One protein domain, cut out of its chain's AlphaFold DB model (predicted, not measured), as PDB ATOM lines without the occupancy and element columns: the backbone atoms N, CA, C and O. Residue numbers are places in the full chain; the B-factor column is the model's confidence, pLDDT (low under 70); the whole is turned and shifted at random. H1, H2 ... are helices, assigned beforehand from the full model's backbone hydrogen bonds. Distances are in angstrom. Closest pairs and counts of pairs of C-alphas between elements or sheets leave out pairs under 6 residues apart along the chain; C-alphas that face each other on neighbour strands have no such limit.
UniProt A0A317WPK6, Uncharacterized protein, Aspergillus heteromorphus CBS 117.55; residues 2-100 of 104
ATOM      1  N   ILE A   2     481.005 229.605 490.085       84.12
ATOM      2  CA  ILE A   2     482.061 229.160 489.142       84.12
ATOM      3  C   ILE A   2     482.602 230.235 488.167       84.12
ATOM      4  O   ILE A   2     483.820 230.410 488.117       84.12
ATOM      5  N   PRO A   3     481.772 231.006 487.425       85.62
ATOM      6  CA  PRO A   3     482.303 231.994 486.480       85.62
ATOM      7  C   PRO A   3     483.070 233.131 487.168       85.62
ATOM      8  O   PRO A   3     484.028 233.650 486.603       85.62
ATOM      9  N   ALA A   4     482.698 233.493 488.401       90.19
ATOM     10  CA  ALA A   4     483.415 234.511 489.160       90.19
ATOM     11  C   ALA A   4     484.835 234.040 489.513       90.19
ATOM     12  O   ALA A   4     485.784 234.800 489.338       90.19
ATOM     13  N   TYR A   5     484.998 232.776 489.922       89.25
ATOM     14  CA  TYR A   5     486.319 232.205 490.206       89.25
ATOM     15  C   TYR A   5     487.217 232.197 488.966       89.25
ATOM     16  O   TYR A   5     488.365 232.633 489.042       89.25
ATOM     17  N   GLY A   6     486.687 231.796 487.807       90.44
ATOM     18  CA  GLY A   6     487.431 231.831 486.544       90.44
ATOM     19  C   GLY A   6     487.909 233.238 486.164       90.44
ATOM     20  O   GLY A   6     489.072 233.423 485.803       90.44
ATOM     21  N   LEU A   7     487.043 234.250 486.300       91.56
ATOM     22  CA  LEU A   7     487.378 235.647 485.989       91.56
ATOM     23  C   LEU A   7     488.438 236.230 486.933       91.56
ATOM     24  O   LEU A   7     489.334 236.941 486.477       91.56
ATOM     25  N   ILE A   8     488.368 235.911 488.229       93.88
ATOM     26  CA  ILE A   8     489.374 236.346 489.209       93.88
ATOM     27  C   ILE A   8     490.741 235.748 488.857       93.88
ATOM     28  O   ILE A   8     491.723 236.486 488.760       93.88
ATOM     29  N   LYS A   9     490.801 234.438 488.580       92.38
ATOM     30  CA  LYS A   9     492.042 233.752 488.180       92.38
ATOM     31  C   LYS A   9     492.623 234.344 486.888       92.38
ATOM     32  O   LYS A   9     493.815 234.639 486.829       92.38
ATOM     33  N   LEU A  10     491.784 234.622 485.885       92.69
ATOM     34  CA  LEU A  10     492.204 235.296 484.648       92.69
ATOM     35  C   LEU A  10     492.773 236.697 484.902       92.69
ATOM     36  O   LEU A  10     493.808 237.042 484.332       92.69
ATOM     37  N   SER A  11     492.138 237.490 485.767       93.12
ATOM     38  CA  SER A  11     492.625 238.825 486.134       93.12
ATOM     39  C   SER A  11     494.034 238.767 486.736       93.12
ATOM     40  O   SER A  11     494.919 239.517 486.316       93.12
ATOM     41  N   ILE A  12     494.284 237.813 487.641       92.38
ATOM     42  CA  ILE A  12     495.603 237.601 488.258       92.38
ATOM     43  C   ILE A  12     496.644 237.203 487.205       92.38
ATOM     44  O   ILE A  12     497.727 237.786 487.160       92.38
ATOM     45  N   ILE A  13     496.321 236.263 486.310       91.38
ATOM     46  CA  ILE A  13     497.241 235.821 485.247       91.38
ATOM     47  C   ILE A  13     497.607 236.988 484.315       91.38
ATOM     48  O   ILE A  13     498.775 237.158 483.953       91.38
ATOM     49  N   LEU A  14     496.634 237.825 483.940       89.56
ATOM     50  CA  LEU A  14     496.869 239.009 483.107       89.56
ATOM     51  C   LEU A  14     497.709 240.070 483.832       89.56
ATOM     52  O   LEU A  14     498.579 240.685 483.211       89.56
ATOM     53  N   LEU A  15     497.503 240.249 485.139       89.81
ATOM     54  CA  LEU A  15     498.330 241.116 485.976       89.81
ATOM     55  C   LEU A  15     499.782 240.615 486.017       89.81
ATOM     56  O   LEU A  15     500.704 241.391 485.772       89.81
ATOM     57  N   TYR A  16     499.995 239.318 486.253       87.75
ATOM     58  CA  TYR A  16     501.326 238.706 486.243       87.75
ATOM     59  C   TYR A  16     502.006 238.840 484.885       87.75
ATOM     60  O   TYR A  16     503.185 239.187 484.821       87.75
ATOM     61  N   ARG A  17     501.260 238.672 483.791       85.88
ATOM     62  CA  ARG A  17     501.781 238.936 482.449       85.88
ATOM     63  C   ARG A  17     502.227 240.391 482.306       85.88
ATOM     64  O   ARG A  17     503.281 240.646 481.739       85.88
ATOM     65  N   ARG A  18     501.459 241.355 482.815       84.94
ATOM     66  CA  ARG A  18     501.814 242.781 482.725       84.94
ATOM     67  C   ARG A  18     503.057 243.131 483.550       84.94
ATOM     68  O   ARG A  18     503.870 243.917 483.078       84.94
ATOM     69  N   ILE A  19     503.192 242.573 484.753       84.38
ATOM     70  CA  ILE A  19     504.297 242.880 485.677       84.38
ATOM     71  C   ILE A  19     505.600 242.217 485.222       84.38
ATOM     72  O   ILE A  19     506.639 242.869 485.173       84.38
ATOM     73  N   PHE A  20     505.556 240.931 484.877       76.81
ATOM     74  CA  PHE A  20     506.766 240.139 484.652       76.81
ATOM     75  C   PHE A  20     507.184 240.028 483.182       76.81
ATOM     76  O   PHE A  20     508.345 239.744 482.892       76.81
ATOM     77  N   LEU A  21     506.281 240.268 482.224       69.25
ATOM     78  CA  LEU A  21     506.566 240.115 480.792       69.25
ATOM     79  C   LEU A  21     507.047 241.422 480.132       69.25
ATOM     80  O   LEU A  21     506.755 241.681 478.966       69.25
ATOM     81  N   VAL A  22     507.796 242.245 480.877       63.19
ATOM     82  CA  VAL A  22     508.434 243.478 480.374       63.19
ATOM     83  C   VAL A  22     509.579 243.158 479.404       63.19
ATOM     84  O   VAL A  22     509.796 243.887 478.439       63.19
ATOM     85  N   HIS A  23     510.280 242.036 479.604       58.34
ATOM     86  CA  HIS A  23     511.285 241.538 478.664       58.34
ATOM     87  C   HIS A  23     510.670 240.505 477.713       58.34
ATOM     88  O   HIS A  23     510.038 239.538 478.137       58.34
ATOM     89  N   LYS A  24     510.867 240.721 476.408       59.03
ATOM     90  CA  LYS A  24     510.256 240.023 475.262       59.03
ATOM     91  C   LYS A  24     510.747 238.568 475.103       59.03
ATOM     92  O   LYS A  24     511.186 238.164 474.031       59.03
ATOM     93  N   ASN A  25     510.680 237.763 476.161       64.19
ATOM     94  CA  ASN A  25     511.006 236.342 476.125       64.19
ATOM     95  C   ASN A  25     509.831 235.551 475.538       64.19
ATOM     96  O   ASN A  25     508.813 235.333 476.195       64.19
ATOM     97  N   SER A  26     509.992 235.096 474.292       68.88
ATOM     98  CA  SER A  26     508.959 234.369 473.538       68.88
ATOM     99  C   SER A  26     508.415 233.150 474.301       68.88
ATOM    100  O   SER A  26     507.204 232.957 474.359       68.88
ATOM    101  N   LYS A  27     509.284 232.390 474.985       75.19
ATOM    102  CA  LYS A  27     508.894 231.195 475.761       75.19
ATOM    103  C   LYS A  27     507.918 231.509 476.899       75.19
ATOM    104  O   LYS A  27     506.949 230.784 477.090       75.19
ATOM    105  N   LEU A  28     508.139 232.612 477.614       75.94
ATOM    106  CA  LEU A  28     507.306 233.002 478.750       75.94
ATOM    107  C   LEU A  28     505.908 233.444 478.287       75.94
ATOM    108  O   LEU A  28     504.911 233.135 478.933       75.94
ATOM    109  N   GLY A  29     505.818 234.102 477.126       80.31
ATOM    110  CA  GLY A  29     504.539 234.487 476.525       80.31
ATOM    111  C   GLY A  29     503.642 233.287 476.210       80.31
ATOM    112  O   GLY A  29     502.443 233.332 476.490       80.31
ATOM    113  N   TRP A  30     504.227 232.199 475.699       83.44
ATOM    114  CA  TRP A  30     503.516 230.938 475.465       83.44
ATOM    115  C   TRP A  30     503.025 230.299 476.765       83.44
ATOM    116  O   TRP A  30     501.886 229.842 476.813       83.44
ATOM    117  N   THR A  31     503.826 230.336 477.838       86.25
ATOM    118  CA  THR A  31     503.399 229.858 479.161       86.25
ATOM    119  C   THR A  31     502.157 230.606 479.643       86.25
ATOM    120  O   THR A  31     501.154 229.970 479.952       86.25
ATOM    121  N   PHE A  32     502.163 231.943 479.634       87.44
ATOM    122  CA  PHE A  32     500.992 232.730 480.047       87.44
ATOM    123  C   PHE A  32     499.748 232.426 479.206       87.44
ATOM    124  O   PHE A  32     498.652 232.328 479.753       87.44
ATOM    125  N   HIS A  33     499.904 232.254 477.891       88.19
ATOM    126  CA  HIS A  33     498.788 231.882 477.026       88.19
ATOM    127  C   HIS A  33     498.224 230.499 477.388       88.19
ATOM    128  O   HIS A  33     497.008 230.347 477.462       88.19
ATOM    129  N   GLY A  34     499.090 229.526 477.692       91.44
ATOM    130  CA  GLY A  34     498.686 228.195 478.153       91.44
ATOM    131  C   GLY A  34     497.916 228.217 479.476       91.44
ATOM    132  O   GLY A  34     496.924 227.513 479.626       91.44
ATOM    133  N   PHE A  35     498.316 229.069 480.421       91.25
ATOM    134  CA  PHE A  35     497.578 229.239 481.676       91.25
ATOM    135  C   PHE A  35     496.201 229.872 481.458       91.25
ATOM    136  O   PHE A  35     495.222 229.407 482.030       91.25
ATOM    137  N   VAL A  36     496.102 230.881 480.585       92.44
ATOM    138  CA  VAL A  36     494.812 231.487 480.221       92.44
ATOM    139  C   VAL A  36     493.875 230.446 479.608       92.44
ATOM    140  O   VAL A  36     492.734 230.328 480.052       92.44
ATOM    141  N   THR A  37     494.338 229.673 478.618       93.50
ATOM    142  CA  THR A  37     493.499 228.651 477.972       93.50
ATOM    143  C   THR A  37     493.080 227.569 478.960       93.50
ATOM    144  O   THR A  37     491.907 227.202 478.982       93.50
ATOM    145  N   LEU A  38     493.989 227.125 479.832       93.75
ATOM    146  CA  LEU A  38     493.689 226.162 480.888       93.75
ATOM    147  C   LEU A  38     492.604 226.685 481.841       93.75
ATOM    148  O   LEU A  38     491.644 225.968 482.112       93.75
ATOM    149  N   THR A  39     492.699 227.936 482.307       93.56
ATOM    150  CA  THR A  39     491.678 228.539 483.179       93.56
ATOM    151  C   THR A  39     490.324 228.648 482.479       93.56
ATOM    152  O   THR A  39     489.301 228.344 483.092       93.56
ATOM    153  N   VAL A  40     490.287 229.029 481.197       94.00
ATOM    154  CA  VAL A  40     489.031 229.109 480.430       94.00
ATOM    155  C   VAL A  40     488.389 227.731 480.276       94.00
ATOM    156  O   VAL A  40     487.205 227.577 480.574       94.00
ATOM    157  N   VAL A  41     489.166 226.726 479.863       94.69
ATOM    158  CA  VAL A  41     488.684 225.347 479.699       94.69
ATOM    159  C   VAL A  41     488.191 224.784 481.030       94.69
ATOM    160  O   VAL A  41     487.109 224.208 481.074       94.69
ATOM    161  N   TRP A  42     488.930 225.003 482.118       94.06
ATOM    162  CA  TRP A  42     488.530 224.578 483.459       94.06
ATOM    163  C   TRP A  42     487.206 225.227 483.885       94.06
ATOM    164  O   TRP A  42     486.274 224.531 484.283       94.06
ATOM    165  N   THR A  43     487.077 226.547 483.711       92.56
ATOM    166  CA  THR A  43     485.853 227.280 484.076       92.56
ATOM    167  C   THR A  43     484.653 226.777 483.275       92.56
ATOM    168  O   THR A  43     483.589 226.552 483.845       92.56
ATOM    169  N   LEU A  44     484.824 226.556 481.966       92.75
ATOM    170  CA  LEU A  44     483.781 226.007 481.100       92.75
ATOM    171  C   LEU A  44     483.409 224.575 481.489       92.75
ATOM    172  O   LEU A  44     482.226 224.272 481.579       92.75
ATOM    173  N   ALA A  45     484.385 223.708 481.762       91.56
ATOM    174  CA  ALA A  45     484.133 222.320 482.140       91.56
ATOM    175  C   ALA A  45     483.288 222.227 483.418       91.56
ATOM    176  O   ALA A  45     482.253 221.562 483.420       91.56
ATOM    177  N   PHE A  46     483.664 222.947 484.479       88.69
ATOM    178  CA  PHE A  46     482.902 222.951 485.730       88.69
ATOM    179  C   PHE A  46     481.571 223.694 485.620       88.69
ATOM    180  O   PHE A  46     480.596 223.302 486.256       88.69
ATOM    181  N   PHE A  47     481.484 224.725 484.780       88.44
ATOM    182  CA  PHE A  47     480.216 225.393 484.497       88.44
ATOM    183  C   PHE A  47     479.232 224.464 483.771       88.44
ATOM    184  O   PHE A  47     478.062 224.395 484.139       88.44
ATOM    185  N   LEU A  48     479.709 223.696 482.790       87.75
ATOM    186  CA  LEU A  48     478.901 222.700 482.088       87.75
ATOM    187  C   LEU A  48     478.543 221.522 482.998       87.75
ATOM    188  O   LEU A  48     477.407 221.066 482.957       87.75
ATOM    189  N   LEU A  49     479.455 221.062 483.860       85.81
ATOM    190  CA  LEU A  49     479.148 220.052 484.880       85.81
ATOM    191  C   LEU A  49     478.093 220.547 485.870       85.81
ATOM    192  O   LEU A  49     477.207 219.789 486.243       85.81
ATOM    193  N   PHE A  50     478.136 221.820 486.258       80.88
ATOM    194  CA  PHE A  50     477.104 222.410 487.103       80.88
ATOM    195  C   PHE A  50     475.739 222.434 486.396       80.88
ATOM    196  O   PHE A  50     474.730 222.089 487.009       80.88
ATOM    197  N   LEU A  51     475.698 222.789 485.107       81.38
ATOM    198  CA  LEU A  51     474.453 222.836 484.332       81.38
ATOM    199  C   LEU A  51     473.891 221.449 483.990       81.38
ATOM    200  O   LEU A  51     472.682 221.253 484.064       81.38
ATOM    201  N   PHE A  52     474.745 220.495 483.613       81.12
ATOM    202  CA  PHE A  52     474.335 219.201 483.053       81.12
ATOM    203  C   PHE A  52     474.564 218.003 483.982       81.12
ATOM    204  O   PHE A  52     474.064 216.915 483.695       81.12
ATOM    205  N   GLY A  53     475.278 218.166 485.098       74.44
ATOM    206  CA  GLY A  53     475.660 217.066 485.995       74.44
ATOM    207  C   GLY A  53     474.473 216.328 486.615       74.44
ATOM    208  O   GLY A  53     474.572 215.147 486.924       74.44
ATOM    209  N   CYS A  54     473.329 217.002 486.718       76.06
ATOM    210  CA  CYS A  54     472.081 216.473 487.267       76.06
ATOM    211  C   CYS A  54     470.958 216.419 486.197       76.06
ATOM    212  O   CYS A  54     469.771 216.334 486.517       76.06
ATOM    213  N   ARG A  55     471.329 216.455 484.900       73.31
ATOM    214  CA  ARG A  55     470.426 216.617 483.736       73.31
ATOM    215  C   ARG A  55     469.558 217.886 483.850       73.31
ATOM    216  O   ARG A  55     470.011 218.892 484.376       73.31
ATOM    217  N   GLU A  56     468.318 217.855 483.357       63.09
ATOM    218  CA  GLU A  56     467.376 218.992 483.321       63.09
ATOM    219  C   GLU A  56     466.880 219.450 484.708       63.09
ATOM    220  O   GLU A  56     466.133 220.422 484.820       63.09
ATOM    221  N   LYS A  57     467.294 218.791 485.797       69.62
ATOM    222  CA  LYS A  57     466.821 219.087 487.153       69.62
ATOM    223  C   LYS A  57     467.668 220.156 487.845       69.62
ATOM    224  O   LYS A  57     468.143 219.969 488.960       69.62
ATOM    225  N   ILE A  58     467.821 221.313 487.202       68.88
ATOM    226  CA  ILE A  58     468.599 222.454 487.727       68.88
ATOM    227  C   ILE A  58     468.035 222.939 489.076       68.88
ATOM    228  O   ILE A  58     468.774 223.439 489.923       68.88
ATOM    229  N   TYR A  59     466.737 222.734 489.317       71.38
ATOM    230  CA  TYR A  59     466.084 223.065 490.585       71.38
ATOM    231  C   TYR A  59     466.653 222.289 491.786       71.38
ATOM    232  O   TYR A  59     466.597 222.789 492.907       71.38
ATOM    233  N   LEU A  60     467.237 221.103 491.568       71.38
ATOM    234  CA  LEU A  60     467.803 220.290 492.644       71.38
ATOM    235  C   LEU A  60     469.067 220.899 493.257       71.38
ATOM    236  O   LEU A  60     469.386 220.569 494.390       71.38
ATOM    237  N   HIS A  61     469.746 221.838 492.590       67.75
ATOM    238  CA  HIS A  61     470.885 222.545 493.199       67.75
ATOM    239  C   HIS A  61     470.515 223.337 494.457       67.75
ATOM    240  O   HIS A  61     471.379 223.628 495.278       67.75
ATOM    241  N   TRP A  62     469.235 223.674 494.617       75.50
ATOM    242  CA  TRP A  62     468.703 224.391 495.778       75.50
ATOM    243  C   TRP A  62     467.883 223.479 496.703       75.50
ATOM    244  O   TRP A  62     467.288 223.953 497.669       75.50
ATOM    245  N   ALA A  63     467.814 222.181 496.391       77.25
ATOM    246  CA  ALA A  63     467.083 221.190 497.167       77.25
ATOM    247  C   ALA A  63     467.947 220.641 498.321       77.25
ATOM    248  O   ALA A  63     469.178 220.708 498.270       77.25
ATOM    249  N   PRO A  64     467.327 220.080 499.375       77.31
ATOM    250  CA  PRO A  64     468.064 219.419 500.445       77.31
ATOM    251  C   PRO A  64     468.958 218.297 499.902       77.31
ATOM    252  O   PRO A  64     468.574 217.549 499.002       77.31
ATOM    253  N   LEU A  65     470.153 218.162 500.485       70.50
ATOM    254  CA  LEU A  65     471.217 217.258 500.022       70.50
ATOM    255  C   LEU A  65     470.767 215.796 499.864       70.50
ATOM    256  O   LEU A  65     471.294 215.087 499.009       70.50
ATOM    257  N   GLU A  66     469.797 215.343 500.659       73.00
ATOM    258  CA  GLU A  66     469.242 213.989 500.548       73.00
ATOM    259  C   GLU A  66     468.464 213.776 499.242       73.00
ATOM    260  O   GLU A  66     468.609 212.736 498.598       73.00
ATOM    261  N   GLU A  67     467.708 214.783 498.802       71.88
ATOM    262  CA  GLU A  67     466.963 214.760 497.539       71.88
ATOM    263  C   GLU A  67     467.932 214.725 496.349       71.88
ATOM    264  O   GLU A  67     467.767 213.943 495.411       71.88
ATOM    265  N   VAL A  68     469.011 215.511 496.425       74.06
ATOM    266  CA  VAL A  68     470.068 215.543 495.402       74.06
ATOM    267  C   VAL A  68     470.792 214.205 495.327       74.06
ATOM    268  O   VAL A  68     471.006 213.683 494.234       74.06
ATOM    269  N   LYS A  69     471.118 213.612 496.482       74.19
ATOM    270  CA  LYS A  69     471.788 212.313 496.560       74.19
ATOM    271  C   LYS A  69     470.962 211.199 495.921       74.19
ATOM    272  O   LYS A  69     471.506 210.374 495.186       74.19
ATOM    273  N   ASN A  70     469.657 211.192 496.175       74.81
ATOM    274  CA  ASN A  70     468.751 210.177 495.647       74.81
ATOM    275  C   ASN A  70     468.489 210.343 494.145       74.81
ATOM    276  O   ASN A  70     468.357 209.345 493.438       74.81
ATOM    277  N   GLN A  71     468.428 211.579 493.638       73.56
ATOM    278  CA  GLN A  71     468.074 211.838 492.239       73.56
ATOM    279  C   GLN A  71     469.276 211.980 491.293       73.56
ATOM    280  O   GLN A  71     469.133 211.695 490.104       73.56
ATOM    281  N   CYS A  72     470.442 212.402 491.793       73.00
ATOM    282  CA  CYS A  72     471.625 212.724 490.983       73.00
ATOM    283  C   CYS A  72     472.927 212.051 491.440       73.00
ATOM    284  O   CYS A  72     473.984 212.311 490.868       73.00
ATOM    285  N   GLY A  73     472.863 211.131 492.408       76.31
ATOM    286  CA  GLY A  73     474.041 210.444 492.940       76.31
ATOM    287  C   GLY A  73     474.806 211.318 493.932       76.31
ATOM    288  O   GLY A  73     474.276 212.303 494.416       76.31
ATOM    289  N   ASN A  74     476.044 210.964 494.281       75.69
ATOM    290  CA  ASN A  74     476.773 211.633 495.367       75.69
ATOM    291  C   ASN A  74     477.201 213.071 494.997       75.69
ATOM    292  O   ASN A  74     478.225 213.228 494.324       75.69
ATOM    293  N   PRO A  75     476.525 214.130 495.501       72.69
ATOM    294  CA  PRO A  75     476.920 215.511 495.199       72.69
ATOM    295  C   PRO A  75     478.306 215.829 495.770       72.69
ATOM    296  O   PRO A  75     479.085 216.577 495.188       72.69
ATOM    297  N   LEU A  76     478.657 215.169 496.877       78.56
ATOM    298  CA  LEU A  76     479.916 215.356 497.587       78.56
ATOM    299  C   LEU A  76     481.147 215.046 496.723       78.56
ATOM    300  O   LEU A  76     482.201 215.635 496.931       78.56
ATOM    301  N   THR A  77     481.033 214.128 495.759       82.38
ATOM    302  CA  THR A  77     482.149 213.764 494.875       82.38
ATOM    303  C   THR A  77     482.434 214.852 493.842       82.38
ATOM    304  O   THR A  77     483.594 215.123 493.545       82.38
ATOM    305  N   ALA A  78     481.393 215.496 493.308       81.38
ATOM    306  CA  ALA A  78     481.555 216.595 492.359       81.38
ATOM    307  C   ALA A  78     482.112 217.844 493.055       81.38
ATOM    308  O   ALA A  78     483.050 218.464 492.554       81.38
ATOM    309  N   GLU A  79     481.594 218.157 494.244       84.25
ATOM    310  CA  GLU A  79     482.073 219.277 495.057       84.25
ATOM    311  C   GLU A  79     483.523 219.074 495.511       84.25
ATOM    312  O   GLU A  79     484.346 219.979 495.387       84.25
ATOM    313  N   SER A  80     483.887 217.873 495.974       88.38
ATOM    314  CA  SER A  80     485.270 217.601 496.378       88.38
ATOM    315  C   SER A  80     486.239 217.665 495.198       88.38
ATOM    316  O   SER A  80     487.319 218.238 495.334       88.38
ATOM    317  N   ALA A  81     485.849 217.160 494.024       89.31
ATOM    318  CA  ALA A  81     486.645 217.288 492.807       89.31
ATOM    319  C   ALA A  81     486.833 218.758 492.397       89.31
ATOM    320  O   ALA A  81     487.943 219.153 492.028       89.31
ATOM    321  N   LEU A  82     485.781 219.578 492.505       89.88
ATOM    322  CA  LEU A  82     485.856 221.015 492.246       89.88
ATOM    323  C   LEU A  82     486.853 221.674 493.200       89.88
ATOM    324  O   LEU A  82     487.804 222.287 492.726       89.88
ATOM    325  N   VAL A  83     486.706 221.477 494.513       92.00
ATOM    326  CA  VAL A  83     487.576 222.087 495.535       92.00
ATOM    327  C   VAL A  83     489.038 221.664 495.375       92.00
ATOM    328  O   VAL A  83     489.933 222.507 495.409       92.00
ATOM    329  N   ILE A  84     489.305 220.371 495.166       94.06
ATOM    330  CA  ILE A  84     490.674 219.863 494.998       94.06
ATOM    331  C   ILE A  84     491.301 220.434 493.721       94.06
ATOM    332  O   ILE A  84     492.446 220.882 493.741       94.06
ATOM    333  N   SER A  85     490.564 220.433 492.605       93.38
ATOM    334  CA  SER A  85     491.087 220.951 491.338       93.38
ATOM    335  C   SER A  85     491.297 222.467 491.362       93.38
ATOM    336  O   SER A  85     492.276 222.948 490.793       93.38
ATOM    337  N   ASP A  86     490.434 223.207 492.064       92.62
ATOM    338  CA  ASP A  86     490.551 224.653 492.248       92.62
ATOM    339  C   ASP A  86     491.818 225.006 493.037       92.62
ATOM    340  O   ASP A  86     492.608 225.840 492.594       92.62
ATOM    341  N   LEU A  87     492.083 224.275 494.127       94.44
ATOM    342  CA  LEU A  87     493.305 224.421 494.914       94.44
ATOM    343  C   LEU A  87     494.563 224.169 494.071       94.44
ATOM    344  O   LEU A  87     495.535 224.917 494.158       94.44
ATOM    345  N   ILE A  88     494.557 223.121 493.240       94.94
ATOM    346  CA  ILE A  88     495.688 222.809 492.356       94.94
ATOM    347  C   ILE A  88     495.913 223.947 491.354       94.94
ATOM    348  O   ILE A  88     497.050 224.386 491.179       94.94
ATOM    349  N   MET A  89     494.848 224.448 490.723       93.06
ATOM    350  CA  MET A  89     494.923 225.572 489.785       93.06
ATOM    351  C   MET A  89     495.486 226.828 490.454       93.06
ATOM    352  O   MET A  89     496.346 227.495 489.874       93.06
ATOM    353  N   ASP A  90     495.069 227.122 491.685       93.12
ATOM    354  CA  ASP A  90     495.571 228.271 492.441       93.12
ATOM    355  C   ASP A  90     497.047 228.149 492.771       93.12
ATOM    356  O   ASP A  90     497.800 229.099 492.562       93.12
ATOM    357  N   LEU A  91     497.491 226.969 493.208       93.62
ATOM    358  CA  LEU A  91     498.909 226.715 493.430       93.62
ATOM    359  C   LEU A  91     499.704 226.902 492.134       93.62
ATOM    360  O   LEU A  91     500.721 227.590 492.141       93.62
ATOM    361  N   MET A  92     499.235 226.366 491.004       90.88
ATOM    362  CA  MET A  92     499.929 226.531 489.723       90.88
ATOM    363  C   MET A  92     500.033 228.004 489.295       90.88
ATOM    364  O   MET A  92     501.096 228.434 488.845       90.88
ATOM    365  N   ILE A  93     498.961 228.790 489.455       90.75
ATOM    366  CA  ILE A  93     498.965 230.230 489.153       90.75
ATOM    367  C   ILE A  93     499.900 230.978 490.110       90.75
ATOM    368  O   ILE A  93     500.655 231.843 489.671       90.75
ATOM    369  N   LEU A  94     499.904 230.629 491.398       89.56
ATOM    370  CA  LEU A  94     500.764 231.245 492.411       89.56
ATOM    371  C   LEU A  94     502.250 230.938 492.175       89.56
ATOM    372  O   LEU A  94     503.103 231.786 492.430       89.56
ATOM    373  N   PHE A  95     502.569 229.760 491.635       86.94
ATOM    374  CA  PHE A  95     503.933 229.373 491.268       86.94
ATOM    375  C   PHE A  95     504.411 229.960 489.930       86.94
ATOM    376  O   PHE A  95     505.617 229.983 489.682       86.94
ATOM    377  N   LEU A  96     503.510 230.489 489.095       83.81
ATOM    378  CA  LEU A  96     503.820 231.088 487.793       83.81
ATOM    379  C   LEU A  96     504.923 232.178 487.815       83.81
ATOM    380  O   LEU A  96     505.779 232.147 486.928       83.81
ATOM    381  N   PRO A  97     504.968 233.125 488.779       76.94
ATOM    382  CA  PRO A  97     506.010 234.156 488.832       76.94
ATOM    383  C   PRO A  97     507.355 233.700 489.429       76.94
ATOM    384  O   PRO A  97     508.377 234.333 489.164       76.94
ATOM    385  N   LEU A  98     507.408 232.612 490.207       72.56
ATOM    386  CA  LEU A  98     508.644 232.170 490.875       72.56
ATOM    387  C   LEU A  98     509.827 231.846 489.943       72.56
ATOM    388  O   LEU A  98     510.945 232.255 490.265       72.56
ATOM    389  N   PRO A  99     509.657 231.142 488.804       63.47
ATOM    390  CA  PRO A  99     510.777 230.886 487.899       63.47
ATOM    391  C   PRO A  99     511.327 232.168 487.263       63.47
ATOM    392  O   PRO A  99     512.471 232.172 486.826       63.47
ATOM    393  N   ILE A 100     510.551 233.255 487.229       60.75
ATOM    394  CA  ILE A 100     510.970 234.536 486.652       60.75
ATOM    395  C   ILE A 100     511.899 235.269 487.626       60.75
ATOM    396  O   ILE A 100     512.962 235.725 487.220       60.75
TER     397      ILE A 100
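Overview. This is residues 2 to 100 of the 104 residues of an uncharacterized protein of Aspergillus heteromorphus CBS 117.55 (UniProt A0A317WPK6). Three long helices, H1, H2 and H5, run side by side as an up-and-down bundle, each against the one before, with short H3 and H4 as a small head at one end. The printed part has 99 residues, five named helices in chain order and no named strand: all helix. It is a loose rod of 55 by 21 by 17 A, radius of gyration of the C-alphas 17.2 A.

Arrangement. Start at H1, residues 2 to 20, which touches H2, residues 26 to 52, as a hairpin at a shallow tilt of 6 degrees; the closest C-alphas, Gly 6 and Thr 43, are 5.4 A apart. Look next at H3, residues 58 to 62, and H4, residues 65 to 72, which only just touch, only at the corner, with 3 pairs of C-alphas within 8 A, the closest those of Leu 60 and Val 68, 5.9 A. H5, residues 75 to 95, only just touches H2, with 3 such pairs, the closest those of Phe 46 and Leu 82, 7.4 A. Every O i to N i+4 pair is within hydrogen-bond range in H1, H2, H4 and H5; H3 has 0 of 1, but 2 of 2 O i to N i+3 pairs.

Along the chain. Find C-alpha 2 at (482.061, 229.160, 489.142); H1 runs 27.4 A from there, H2 39.0 A, and H5 30.6 A to C-alpha 95 at (503.933, 229.373, 491.268).

Size, cuts and confidence. The printed part has no cut, and its links are tight. Confidence is under 70 at residues 21 to 26, 56 to 58, 61 and 99 to 100.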